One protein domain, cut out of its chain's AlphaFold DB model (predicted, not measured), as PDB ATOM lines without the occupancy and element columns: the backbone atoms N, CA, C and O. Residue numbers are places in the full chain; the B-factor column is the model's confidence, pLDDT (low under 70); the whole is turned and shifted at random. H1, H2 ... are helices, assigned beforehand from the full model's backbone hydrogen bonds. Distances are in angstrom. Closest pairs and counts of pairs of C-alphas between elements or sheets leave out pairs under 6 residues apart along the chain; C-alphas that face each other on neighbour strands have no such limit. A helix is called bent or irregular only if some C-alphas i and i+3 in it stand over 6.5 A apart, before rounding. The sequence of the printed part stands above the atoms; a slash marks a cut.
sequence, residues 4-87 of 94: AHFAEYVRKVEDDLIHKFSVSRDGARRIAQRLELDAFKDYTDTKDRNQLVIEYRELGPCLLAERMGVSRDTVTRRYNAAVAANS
ATOM      1  N   ALA A   4     -22.542 -28.415  17.092       65.56
ATOM      2  CA  ALA A   4     -23.140 -27.243  16.460       65.56
ATOM      3  C   ALA A   4     -23.902 -26.375  17.477       65.56
ATOM      4  O   ALA A   4     -23.639 -25.178  17.575       65.56
ATOM      5  N   HIS A   5     -24.742 -26.982  18.325       69.19
ATOM      6  CA  HIS A   5     -25.487 -26.254  19.366       69.19
ATOM      7  C   HIS A   5     -24.558 -25.536  20.352       69.19
ATOM      8  O   HIS A   5     -24.857 -24.446  20.836       69.19
ATOM      9  N   PHE A   6     -23.403 -26.133  20.645       71.50
ATOM     10  CA  PHE A   6     -22.439 -25.516  21.545       71.50
ATOM     11  C   PHE A   6     -21.706 -24.331  20.896       71.50
ATOM     12  O   PHE A   6     -21.481 -23.312  21.544       71.50
ATOM     13  N   ALA A   7     -21.379 -24.419  19.604       72.06
ATOM     14  CA  ALA A   7     -20.799 -23.292  18.873       72.06
ATOM     15  C   ALA A   7     -21.777 -22.109  18.755       72.06
ATOM     16  O   ALA A   7     -21.358 -20.956  18.870       72.06
ATOM     17  N   GLU A   8     -23.069 -22.383  18.578       79.44
ATOM     18  CA  GLU A   8     -24.121 -21.362  18.608       79.44
ATOM     19  C   GLU A   8     -24.247 -20.704  19.986       79.44
ATOM     20  O   GLU A   8     -24.327 -19.479  20.072       79.44
ATOM     21  N   TYR A   9     -24.187 -21.491  21.066       80.88
ATOM     22  CA  TYR A   9     -24.179 -20.960  22.430       80.88
ATOM     23  C   TYR A   9     -23.006 -19.997  22.663       80.88
ATOM     24  O   TYR A   9     -23.212 -18.883  23.140       80.88
ATOM     25  N   VAL A  10     -21.789 -20.385  22.271       81.50
ATOM     26  CA  VAL A  10     -20.585 -19.550  22.430       81.50
ATOM     27  C   VAL A  10     -20.702 -18.238  21.648       81.50
ATOM     28  O   VAL A  10     -20.383 -17.184  22.196       81.50
ATOM     29  N   ARG A  11     -21.217 -18.268  20.408       84.25
ATOM     30  CA  ARG A  11     -21.474 -17.040  19.632       84.25
ATOM     31  C   ARG A  11     -22.493 -16.140  20.314       84.25
ATOM     32  O   ARG A  11     -22.251 -14.949  20.452       84.25
ATOM     33  N   LYS A  12     -23.600 -16.709  20.796       88.62
ATOM     34  CA  LYS A  12     -24.628 -15.941  21.503       88.62
ATOM     35  C   LYS A  12     -24.069 -15.267  22.760       88.62
ATOM     36  O   LYS A  12     -24.426 -14.129  23.045       88.62
ATOM     37  N   VAL A  13     -23.198 -15.949  23.506       87.88
ATOM     38  CA  VAL A  13     -22.521 -15.363  24.672       87.88
ATOM     39  C   VAL A  13     -21.597 -14.218  24.256       87.88
ATOM     40  O   VAL A  13     -21.622 -13.171  24.897       87.88
ATOM     41  N   GLU A  14     -20.810 -14.384  23.189       91.31
ATOM     42  CA  GLU A  14     -19.966 -13.309  22.646       91.31
ATOM     43  C   GLU A  14     -20.805 -12.078  22.267       91.31
ATOM     44  O   GLU A  14     -20.500 -10.970  22.711       91.31
ATOM     45  N   ASP A  15     -21.901 -12.278  21.534       92.19
ATOM     46  CA  ASP A  15     -22.811 -11.208  21.118       92.19
ATOM     47  C   ASP A  15     -23.467 -10.514  22.320       92.19
ATOM     48  O   ASP A  15     -23.516  -9.284  22.380       92.19
ATOM     49  N   ASP A  16     -23.929 -11.277  23.314       92.88
ATOM     50  CA  ASP A  16     -24.525 -10.723  24.530       92.88
ATOM     51  C   ASP A  16     -23.504  -9.882  25.315       92.88
ATOM     52  O   ASP A  16     -23.830  -8.776  25.752       92.88
ATOM     53  N   LEU A  17     -22.255 -10.344  25.447       93.31
ATOM     54  CA  LEU A  17     -21.177  -9.589  26.100       93.31
ATOM     55  C   LEU A  17     -20.908  -8.250  25.406       93.31
ATOM     56  O   LEU A  17     -20.731  -7.236  26.083       93.31
ATOM     57  N   ILE A  18     -20.932  -8.226  24.073       94.06
ATOM     58  CA  ILE A  18     -20.723  -7.005  23.288       94.06
ATOM     59  C   ILE A  18     -21.921  -6.063  23.429       94.06
ATOM     60  O   ILE A  18     -21.761  -4.893  23.770       94.06
ATOM     61  N   HIS A  19     -23.127  -6.564  23.160       94.25
ATOM     62  CA  HIS A  19     -24.299  -5.718  22.947       94.25
ATOM     63  C   HIS A  19     -25.055  -5.369  24.227       94.25
ATOM     64  O   HIS A  19     -25.632  -4.287  24.311       94.25
ATOM     65  N   LYS A  20     -25.060  -6.256  25.227       94.69
ATOM     66  CA  LYS A  20     -25.783  -6.039  26.492       94.69
ATOM     67  C   LYS A  20     -24.871  -5.537  27.600       94.69
ATOM     68  O   LYS A  20     -25.307  -4.750  28.432       94.69
ATOM     69  N   PHE A  21     -23.613  -5.975  27.605       91.94
ATOM     70  CA  PHE A  21     -22.667  -5.678  28.685       91.94
ATOM     71  C   PHE A  21     -21.553  -4.706  28.279       91.94
ATOM     72  O   PHE A  21     -20.707  -4.380  29.106       91.94
ATOM     73  N   SER A  22     -21.565  -4.207  27.034       93.25
ATOM     74  CA  SER A  22     -20.575  -3.252  26.506       93.25
ATOM     75  C   SER A  22     -19.120  -3.712  26.668       93.25
ATOM     76  O   SER A  22     -18.200  -2.897  26.764       93.25
ATOM     77  N   VAL A  23     -18.887  -5.027  26.706       94.19
ATOM     78  CA  VAL A  23     -17.538  -5.593  26.713       94.19
ATOM     79  C   VAL A  23     -16.922  -5.357  25.338       94.19
ATOM     80  O   VAL A  23     -17.585  -5.501  24.310       94.19
ATOM     81  N   SER A  24     -15.635  -5.006  25.292       95.00
ATOM     82  CA  SER A  24     -14.937  -4.884  24.011       95.00
ATOM     83  C   SER A  24     -15.025  -6.194  23.227       95.00
ATOM     84  O   SER A  24     -14.976  -7.275  23.812       95.00
ATOM     85  N   ARG A  25     -15.111  -6.114  21.895       89.62
ATOM     86  CA  ARG A  25     -15.195  -7.302  21.027       89.62
ATOM     87  C   ARG A  25     -14.085  -8.315  21.330       89.62
ATOM     88  O   ARG A  25     -14.356  -9.502  21.467       89.62
ATOM     89  N   ASP A  26     -12.858  -7.840  21.543       90.81
ATOM     90  CA  ASP A  26     -11.728  -8.698  21.920       90.81
ATOM     91  C   ASP A  26     -11.898  -9.338  23.304       90.81
ATOM     92  O   ASP A  26     -11.534 -10.496  23.507       90.81
ATOM     93  N   GLY A  27     -12.445  -8.595  24.272       91.44
ATOM     94  CA  GLY A  27     -12.754  -9.111  25.605       91.44
ATOM     95  C   GLY A  27     -13.841 -10.183  25.565       91.44
ATOM     96  O   GLY A  27     -13.645 -11.270  26.106       91.44
ATOM     97  N   ALA A  28     -14.939  -9.906  24.864       91.19
ATOM     98  CA  ALA A  28     -16.058 -10.822  24.681       91.19
ATOM     99  C   ALA A  28     -15.611 -12.120  24.000       91.19
ATOM    100  O   ALA A  28     -15.875 -13.207  24.514       91.19
ATOM    101  N   ARG A  29     -14.831 -12.011  22.918       89.12
ATOM    102  CA  ARG A  29     -14.263 -13.157  22.204       89.12
ATOM    103  C   ARG A  29     -13.384 -14.024  23.104       89.12
ATOM    104  O   ARG A  29     -13.497 -15.247  23.069       89.12
ATOM    105  N   ARG A  30     -12.519 -13.420  23.931       89.50
ATOM    106  CA  ARG A  30     -11.680 -14.166  24.889       89.50
ATOM    107  C   ARG A  30     -12.516 -14.908  25.932       89.50
ATOM    108  O   ARG A  30     -12.232 -16.072  26.207       89.50
ATOM    109  N   ILE A  31     -13.538 -14.258  26.490       90.88
ATOM    110  CA  ILE A  31     -14.435 -14.868  27.485       90.88
ATOM    111  C   ILE A  31     -15.214 -16.032  26.864       90.88
ATOM    112  O   ILE A  31     -15.214 -17.132  27.411       90.88
ATOM    113  N   ALA A  32     -15.812 -15.822  25.691       88.56
ATOM    114  CA  ALA A  32     -16.579 -16.839  24.983       88.56
ATOM    115  C   ALA A  32     -15.715 -18.066  24.636       88.56
ATOM    116  O   ALA A  32     -16.118 -19.202  24.875       88.56
ATOM    117  N   GLN A  33     -14.482 -17.853  24.161       87.75
ATOM    118  CA  GLN A  33     -13.529 -18.940  23.903       87.75
ATOM    119  C   GLN A  33     -13.109 -19.688  25.169       87.75
ATOM    120  O   GLN A  33     -12.862 -20.891  25.112       87.75
ATOM    121  N   ARG A  34     -13.003 -19.000  26.310       88.25
ATOM    122  CA  ARG A  34     -12.674 -19.655  27.576       88.25
ATOM    123  C   ARG A  34     -13.816 -20.555  28.038       88.25
ATOM    124  O   ARG A  34     -13.570 -21.722  28.317       88.25
ATOM    125  N   LEU A  35     -15.047 -20.046  28.003       86.56
ATOM    126  CA  LEU A  35     -16.255 -20.823  28.291       86.56
ATOM    127  C   LEU A  35     -16.400 -22.025  27.353       86.56
ATOM    128  O   LEU A  35     -16.787 -23.106  27.793       86.56
ATOM    129  N   GLU A  36     -16.044 -21.857  26.075       85.56
ATOM    130  CA  GLU A  36     -15.999 -22.957  25.114       85.56
ATOM    131  C   GLU A  36     -15.103 -24.103  25.608       85.56
ATOM    132  O   GLU A  36     -15.491 -25.270  25.568       85.56
ATOM    133  N   LEU A  37     -13.892 -23.773  26.059       84.12
ATOM    134  CA  LEU A  37     -12.907 -24.756  26.499       84.12
ATOM    135  C   LEU A  37     -13.263 -25.396  27.837       84.12
ATOM    136  O   LEU A  37     -13.025 -26.590  28.005       84.12
ATOM    137  N   ASP A  38     -13.815 -24.622  28.768       83.56
ATOM    138  CA  ASP A  38     -14.213 -25.135  30.076       83.56
ATOM    139  C   ASP A  38     -15.364 -26.139  29.910       83.56
ATOM    140  O   ASP A  38     -15.237 -27.288  30.329       83.56
ATOM    141  N   ALA A  39     -16.404 -25.804  29.137       80.31
ATOM    142  CA  ALA A  39     -17.463 -26.774  28.867       80.31
ATOM    143  C   ALA A  39     -16.965 -27.957  28.013       80.31
ATOM    144  O   ALA A  39     -17.396 -29.088  28.215       80.31
ATOM    145  N   PHE A  40     -16.045 -27.743  27.064       81.88
ATOM    146  CA  PHE A  40     -15.443 -28.860  26.333       81.88
ATOM    147  C   PHE A  40     -14.789 -29.862  27.293       81.88
ATOM    148  O   PHE A  40     -14.962 -31.061  27.108       81.88
ATOM    149  N   LYS A  41     -14.084 -29.403  28.332       77.25
ATOM    150  CA  LYS A  41     -13.478 -30.287  29.339       77.25
ATOM    151  C   LYS A  41     -14.520 -31.004  30.193       77.25
ATOM    152  O   LYS A  41     -14.375 -32.204  30.400       77.25
ATOM    153  N   ASP A  42     -15.550 -30.290  30.639       76.19
ATOM    154  CA  ASP A  42     -16.571 -30.835  31.542       76.19
ATOM    155  C   ASP A  42     -17.495 -31.849  30.850       76.19
ATOM    156  O   ASP A  42     -17.950 -32.808  31.472       76.19
ATOM    157  N   TYR A  43     -17.766 -31.655  29.555       72.19
ATOM    158  CA  TYR A  43     -18.737 -32.453  28.800       72.19
ATOM    159  C   TYR A  43     -18.118 -33.467  27.831       72.19
ATOM    160  O   TYR A  43     -18.867 -34.188  27.170       72.19
ATOM    161  N   THR A  44     -16.788 -33.542  27.724       77.50
ATOM    162  CA  THR A  44     -16.120 -34.618  26.973       77.50
ATOM    163  C   THR A  44     -15.428 -35.579  27.921       77.50
ATOM    164  O   THR A  44     -14.697 -35.169  28.822       77.50
ATOM    165  N   ASP A  45     -15.637 -36.876  27.721       83.69
ATOM    166  CA  ASP A  45     -14.865 -37.894  28.421       83.69
ATOM    167  C   ASP A  45     -13.521 -38.154  27.705       83.69
ATOM    168  O   ASP A  45     -13.214 -37.602  26.642       83.69
ATOM    169  N   THR A  46     -12.669 -38.990  28.301       82.50
ATOM    170  CA  THR A  46     -11.362 -39.331  27.713       82.50
ATOM    171  C   THR A  46     -11.497 -40.028  26.356       82.50
ATOM    172  O   THR A  46     -10.645 -39.841  25.486       82.50
ATOM    173  N   LYS A  47     -12.562 -40.807  26.141       85.56
ATOM    174  CA  LYS A  47     -12.796 -41.514  24.880       85.56
ATOM    175  C   LYS A  47     -13.113 -40.521  23.763       85.56
ATOM    176  O   LYS A  47     -12.492 -40.597  22.705       85.56
ATOM    177  N   ASP A  48     -13.994 -39.562  24.015       86.69
ATOM    178  CA  ASP A  48     -14.369 -38.518  23.063       86.69
ATOM    179  C   ASP A  48     -13.184 -37.602  22.734       86.69
ATOM    180  O   ASP A  48     -12.961 -37.260  21.569       86.69
ATOM    181  N   ARG A  49     -12.356 -37.258  23.730       88.19
ATOM    182  CA  ARG A  49     -11.112 -36.502  23.500       88.19
ATOM    183  C   ARG A  49     -10.128 -37.262  22.614       88.19
ATOM    184  O   ARG A  49      -9.558 -36.678  21.694       88.19
ATOM    185  N   ASN A  50      -9.930 -38.555  22.865       88.00
ATOM    186  CA  ASN A  50      -9.075 -39.402  22.031       88.00
ATOM    187  C   ASN A  50      -9.610 -39.512  20.601       88.00
ATOM    188  O   ASN A  50      -8.838 -39.382  19.652       88.00
ATOM    189  N   GLN A  51     -10.925 -39.679  20.446       90.25
ATOM    190  CA  GLN A  51     -11.569 -39.726  19.138       90.25
ATOM    191  C   GLN A  51     -11.361 -38.417  18.367       90.25
ATOM    192  O   GLN A  51     -10.982 -38.458  17.200       90.25
ATOM    193  N   LEU A  52     -11.507 -37.261  19.022       90.62
ATOM    194  CA  LEU A  52     -11.235 -35.963  18.400       90.62
ATOM    195  C   LEU A  52      -9.786 -35.856  17.899       90.62
ATOM    196  O   LEU A  52      -9.547 -35.336  16.811       90.62
ATOM    197  N   VAL A  53      -8.810 -36.342  18.674       92.00
ATOM    198  CA  VAL A  53      -7.392 -36.339  18.272       92.00
ATOM    199  C   VAL A  53      -7.157 -37.217  17.041       92.00
ATOM    200  O   VAL A  53      -6.398 -36.819  16.156       92.00
ATOM    201  N   ILE A  54      -7.802 -38.383  16.970       93.19
ATOM    202  CA  ILE A  54      -7.718 -39.294  15.821       93.19
ATOM    203  C   ILE A  54      -8.340 -38.639  14.585       93.19
ATOM    204  O   ILE A  54      -7.656 -38.468  13.578       93.19
ATOM    205  N   GLU A  55      -9.586 -38.173  14.684       92.62
ATOM    206  CA  GLU A  55     -10.303 -37.552  13.564       92.62
ATOM    207  C   GLU A  55      -9.585 -36.307  13.039       92.62
ATOM    208  O   GLU A  55      -9.531 -36.083  11.831       92.62
ATOM    209  N   TYR A  56      -8.979 -35.514  13.929       94.50
ATOM    210  CA  TYR A  56      -8.192 -34.348  13.534       94.50
ATOM    211  C   TYR A  56      -6.967 -34.738  12.702       94.50
ATOM    212  O   TYR A  56      -6.617 -34.032  11.759       94.50
ATOM    213  N   ARG A  57      -6.306 -35.853  13.037       93.25
ATOM    214  CA  ARG A  57      -5.135 -36.349  12.298       93.25
ATOM    215  C   ARG A  57      -5.514 -36.957  10.953       93.25
ATOM    216  O   ARG A  57      -4.764 -36.787   9.999       93.25
ATOM    217  N   GLU A  58      -6.650 -37.641  10.881       95.88
ATOM    218  CA  GLU A  58      -7.108 -38.317   9.662       95.88
ATOM    219  C   GLU A  58      -7.722 -37.351   8.643       95.88
ATOM    220  O   GLU A  58      -7.402 -37.412   7.460       95.88
ATOM    221  N   LEU A  59      -8.596 -36.447   9.093       94.06
ATOM    222  CA  LEU A  59      -9.341 -35.533   8.217       94.06
ATOM    223  C   LEU A  59      -8.653 -34.174   8.054       94.06
ATOM    224  O   LEU A  59      -8.919 -33.441   7.101       94.06
ATOM    225  N   GLY A  60      -7.793 -33.804   9.001       94.00
ATOM    226  CA  GLY A  60      -7.272 -32.451   9.105       94.00
ATOM    227  C   GLY A  60      -8.320 -31.440   9.602       94.00
ATOM    228  O   GLY A  60      -9.520 -31.719   9.686       94.00
ATOM    229  N   PRO A  61      -7.884 -30.212   9.931       91.75
ATOM    230  CA  PRO A  61      -8.721 -29.231  10.622       91.75
ATOM    231  C   PRO A  61      -9.904 -28.712   9.798       91.75
ATOM    232  O   PRO A  61     -10.919 -28.340  10.378       91.75
ATOM    233  N   CYS A  62      -9.786 -28.646   8.468       93.44
ATOM    234  CA  CYS A  62     -10.830 -28.070   7.614       93.44
ATOM    235  C   CYS A  62     -12.016 -29.024   7.431       93.44
ATOM    236  O   CYS A  62     -13.148 -28.641   7.715       93.44
ATOM    237  N   LEU A  63     -11.757 -30.270   7.020       94.31
ATOM    238  CA  LEU A  63     -12.812 -31.269   6.807       94.31
ATOM    239  C   LEU A  63     -13.500 -31.648   8.119       94.31
ATOM    240  O   LEU A  63     -14.716 -31.825   8.164       94.31
ATOM    241  N   LEU A  64     -12.740 -31.718   9.215       92.06
ATOM    242  CA  LEU A  64     -13.320 -31.967  10.529       92.06
ATOM    243  C   LEU A  64     -14.222 -30.809  10.987       92.06
ATOM    244  O   LEU A  64     -15.288 -31.049  11.545       92.06
ATOM    245  N   ALA A  65     -13.837 -29.558  10.718       90.69
ATOM    246  CA  ALA A  65     -14.660 -28.391  11.037       90.69
ATOM    247  C   ALA A  65     -15.995 -28.394  10.285       90.69
ATOM    248  O   ALA A  65     -17.035 -28.153  10.902       90.69
ATOM    249  N   GLU A  66     -15.974 -28.744   8.999       91.44
ATOM    250  CA  GLU A  66     -17.182 -28.917   8.189       91.44
ATOM    251  C   GLU A  66     -18.081 -30.025   8.752       91.44
ATOM    252  O   GLU A  66     -19.254 -29.782   9.033       91.44
ATOM    253  N   ARG A  67     -17.516 -31.208   9.037       89.38
ATOM    254  CA  ARG A  67     -18.253 -32.340   9.623       89.38
ATOM    255  C   ARG A  67     -18.885 -32.004  10.978       89.38
ATOM    256  O   ARG A  67     -19.970 -32.486  11.287       89.38
ATOM    257  N   MET A  68     -18.205 -31.203  11.797       86.75
ATOM    258  CA  MET A  68     -18.682 -30.795  13.121       86.75
ATOM    259  C   MET A  68     -19.621 -29.578  13.085       86.75
ATOM    260  O   MET A  68     -20.195 -29.240  14.122       86.75
ATOM    261  N   GLY A  69     -19.765 -28.907  11.937       86.75
ATOM    262  CA  GLY A  69     -20.550 -27.679  11.810       86.75
ATOM    263  C   GLY A  69     -19.973 -26.500  12.603       86.75
ATOM    264  O   GLY A  69     -20.720 -25.674  13.125       86.75
ATOM    265  N   VAL A  70     -18.647 -26.423  12.749       86.44
ATOM    266  CA  VAL A  70     -17.962 -25.385  13.541       86.44
ATOM    267  C   VAL A  70     -16.822 -24.742  12.750       86.44
ATOM    268  O   VAL A  70     -16.500 -25.148  11.641       86.44
ATOM    269  N   SER A  71     -16.194 -23.699  13.302       88.69
ATOM    270  CA  SER A  71     -15.050 -23.057  12.642       88.69
ATOM    271  C   SER A  71     -13.773 -23.905  12.736       88.69
ATOM    272  O   SER A  71     -13.561 -24.623  13.716       88.69
ATOM    273  N   ARG A  72     -12.862 -23.747  11.767       93.00
ATOM    274  CA  ARG A  72     -11.510 -24.339  11.812       93.00
ATOM    275  C   ARG A  72     -10.775 -24.003  13.114       93.00
ATOM    276  O   ARG A  72     -10.144 -24.868  13.723       93.00
ATOM    277  N   ASP A  73     -10.876 -22.752  13.556       89.31
ATOM    278  CA  ASP A  73     -10.219 -22.273  14.775       89.31
ATOM    279  C   ASP A  73     -10.778 -22.964  16.021       89.31
ATOM    280  O   ASP A  73     -10.025 -23.322  16.924       89.31
ATOM    281  N   THR A  74     -12.094 -23.188  16.058       86.75
ATOM    282  CA  THR A  74     -12.764 -23.960  17.110       86.75
ATOM    283  C   THR A  74     -12.217 -25.383  17.179       86.75
ATOM    284  O   THR A  74     -11.796 -25.817  18.250       86.75
ATOM    285  N   VAL A  75     -12.167 -26.095  16.049       90.69
ATOM    286  CA  VAL A  75     -11.623 -27.462  16.009       90.69
ATOM    287  C   VAL A  75     -10.169 -27.482  16.474       90.69
ATOM    288  O   VAL A  75      -9.800 -28.310  17.302       90.69
ATOM    289  N   THR A  76      -9.360 -26.528  16.013       92.88
ATOM    290  CA  THR A  76      -7.943 -26.420  16.393       92.88
ATOM    291  C   THR A  76      -7.777 -26.196  17.902       92.88
ATOM    292  O   THR A  76      -6.951 -26.849  18.540       92.88
ATOM    293  N   ARG A  77      -8.586 -25.315  18.513       90.56
ATOM    294  CA  ARG A  77      -8.562 -25.088  19.968       90.56
ATOM    295  C   ARG A  77      -8.955 -26.337  20.755       90.56
ATOM    296  O   ARG A  77      -8.265 -26.682  21.712       90.56
ATOM    297  N   ARG A  78     -10.031 -27.022  20.353       89.50
ATOM    298  CA  ARG A  78     -10.496 -28.252  21.018       89.50
ATOM    299  C   ARG A  78      -9.487 -29.388  20.880       89.50
ATOM    300  O   ARG A  78      -9.230 -30.076  21.860       89.50
ATOM    301  N   TYR A  79      -8.859 -29.529  19.713       91.94
ATOM    302  CA  TYR A  79      -7.756 -30.466  19.500       91.94
ATOM    303  C   TYR A  79      -6.599 -30.197  20.469       91.94
ATOM    304  O   TYR A  79      -6.191 -31.101  21.193       91.94
ATOM    305  N   ASN A  80      -6.122 -28.953  20.553       91.06
ATOM    306  CA  ASN A  80      -5.035 -28.595  21.470       91.06
ATOM    307  C   ASN A  80      -5.404 -28.885  22.934       91.06
ATOM    308  O   ASN A  80      -4.578 -29.393  23.690       91.06
ATOM    309  N   ALA A  81      -6.650 -28.606  23.330       88.00
ATOM    310  CA  ALA A  81      -7.145 -28.916  24.667       88.00
ATOM    311  C   ALA A  81      -7.230 -30.430  24.930       88.00
ATOM    312  O   ALA A  81      -6.852 -30.877  26.011       88.00
ATOM    313  N   ALA A  82      -7.678 -31.219  23.950       89.06
ATOM    314  CA  ALA A  82      -7.731 -32.676  24.043       89.06
ATOM    315  C   ALA A  82      -6.328 -33.289  24.150       89.06
ATOM    316  O   ALA A  82      -6.099 -34.132  25.010       89.06
ATOM    317  N   VAL A  83      -5.368 -32.820  23.344       89.81
ATOM    318  CA  VAL A  83      -3.962 -33.248  23.434       89.81
ATOM    319  C   VAL A  83      -3.391 -32.944  24.818       89.81
ATOM    320  O   VAL A  83      -2.817 -33.836  25.434       89.81
ATOM    321  N   ALA A  84      -3.596 -31.729  25.335       87.19
ATOM    322  CA  ALA A  84      -3.106 -31.345  26.658       87.19
ATOM    323  C   ALA A  84      -3.718 -32.193  27.787       87.19
ATOM    324  O   ALA A  84      -3.007 -32.589  28.705       87.19
ATOM    325  N   ALA A  85      -5.015 -32.505  27.706       82.38
ATOM    326  CA  ALA A  85      -5.702 -33.349  28.686       82.38
ATOM    327  C   ALA A  85      -5.265 -34.826  28.629       82.38
ATOM    328  O   ALA A  85      -5.350 -35.525  29.634       82.38
ATOM    329  N   ASN A  86      -4.802 -35.296  27.468       74.19
ATOM    330  CA  ASN A  86      -4.350 -36.672  27.259       74.19
ATOM    331  C   ASN A  86      -2.841 -36.858  27.506       74.19
ATOM    332  O   ASN A  86      -2.357 -37.991  27.506       74.19
ATOM    333  N   SER A  87      -2.077 -35.777  27.694       68.88
ATOM    334  CA  SER A  87      -0.653 -35.861  28.016       68.88
ATOM    335  C   SER A  87      -0.442 -36.352  29.460       68.88
ATOM    336  O   SER A  87      -1.048 -35.808  30.383       68.88
TER     337      SER A  87
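AT A GLANCE: This is residues 4 to 87 of the 94 residues of an uncharacterized protein of Rhodanobacter lindaniclasticus (UniProt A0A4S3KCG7). Look first at the longest helix, H3, sharply bent into arms H3a and H3b; with H4 these arms make a triangular head. The helical hairpin of H1 and H2 reaches away from this head, and H2's last turns meet H4. The printed part has 84 residues with four named helices, H1 to H4 in chain order, and no named strand: all helix, mostly crossed in packing. It is compact, with a radius of gyration of the C-alphas of 13.5 A, yet elongated, spanning 40 by 24 by 19 A.

IN THESE COORDINATES: By its hydrogen bonds H3, residues 46 to 68, was assigned as one helix, but it is bent: C-alphas 58 and 61 are 9.3 A apart. Its arms are H3a, residues 46 to 58, 18.6 A long, and H3b, residues 61 to 68, 10.4 A. H4, residues 72 to 86, runs 21.0 A to C-alpha 86 at (-4.350, -36.672, 27.259). Find C-alpha 4 at (-23.140, -27.243, 16.460), where H1, residues 4 to 19, begins its 22.5 A; H2, residues 25 to 43, measures 26.6 A.

HOW THE PARTS SIT: H3a touches H4, closest at C-alphas 49 and 82, 5.1 A, at a steep tilt of 51 degrees, opposite ways. H3b touches residues 72 to 76 of H4, closest at C-alphas 65 and 72, 5.2 A, about perpendicular at 86 degrees. Residues 37 to 41 of H2 touch residues 77 to 81 of H4, closest at C-alphas 37 and 78, 6.9 A. In the hairpin, H1 and H2 touch, closest at C-alphas 14 and 28, 5.1 A, opposite ways at a tilt of 32 degrees, only just shallow. H1 and H3a are apart. In H1, H2, H3a, H3b and H4 every O i to N i+4 pair is within hydrogen-bond range.

THE WHOLE: The farthest C-alphas, Ser 22 and Glu 58, are 41.2 A apart. The printed part has no cut, and its three links are tight. Mean pLDDT of the printed part is 87.4; residues 4, 5 and 87 are under 70.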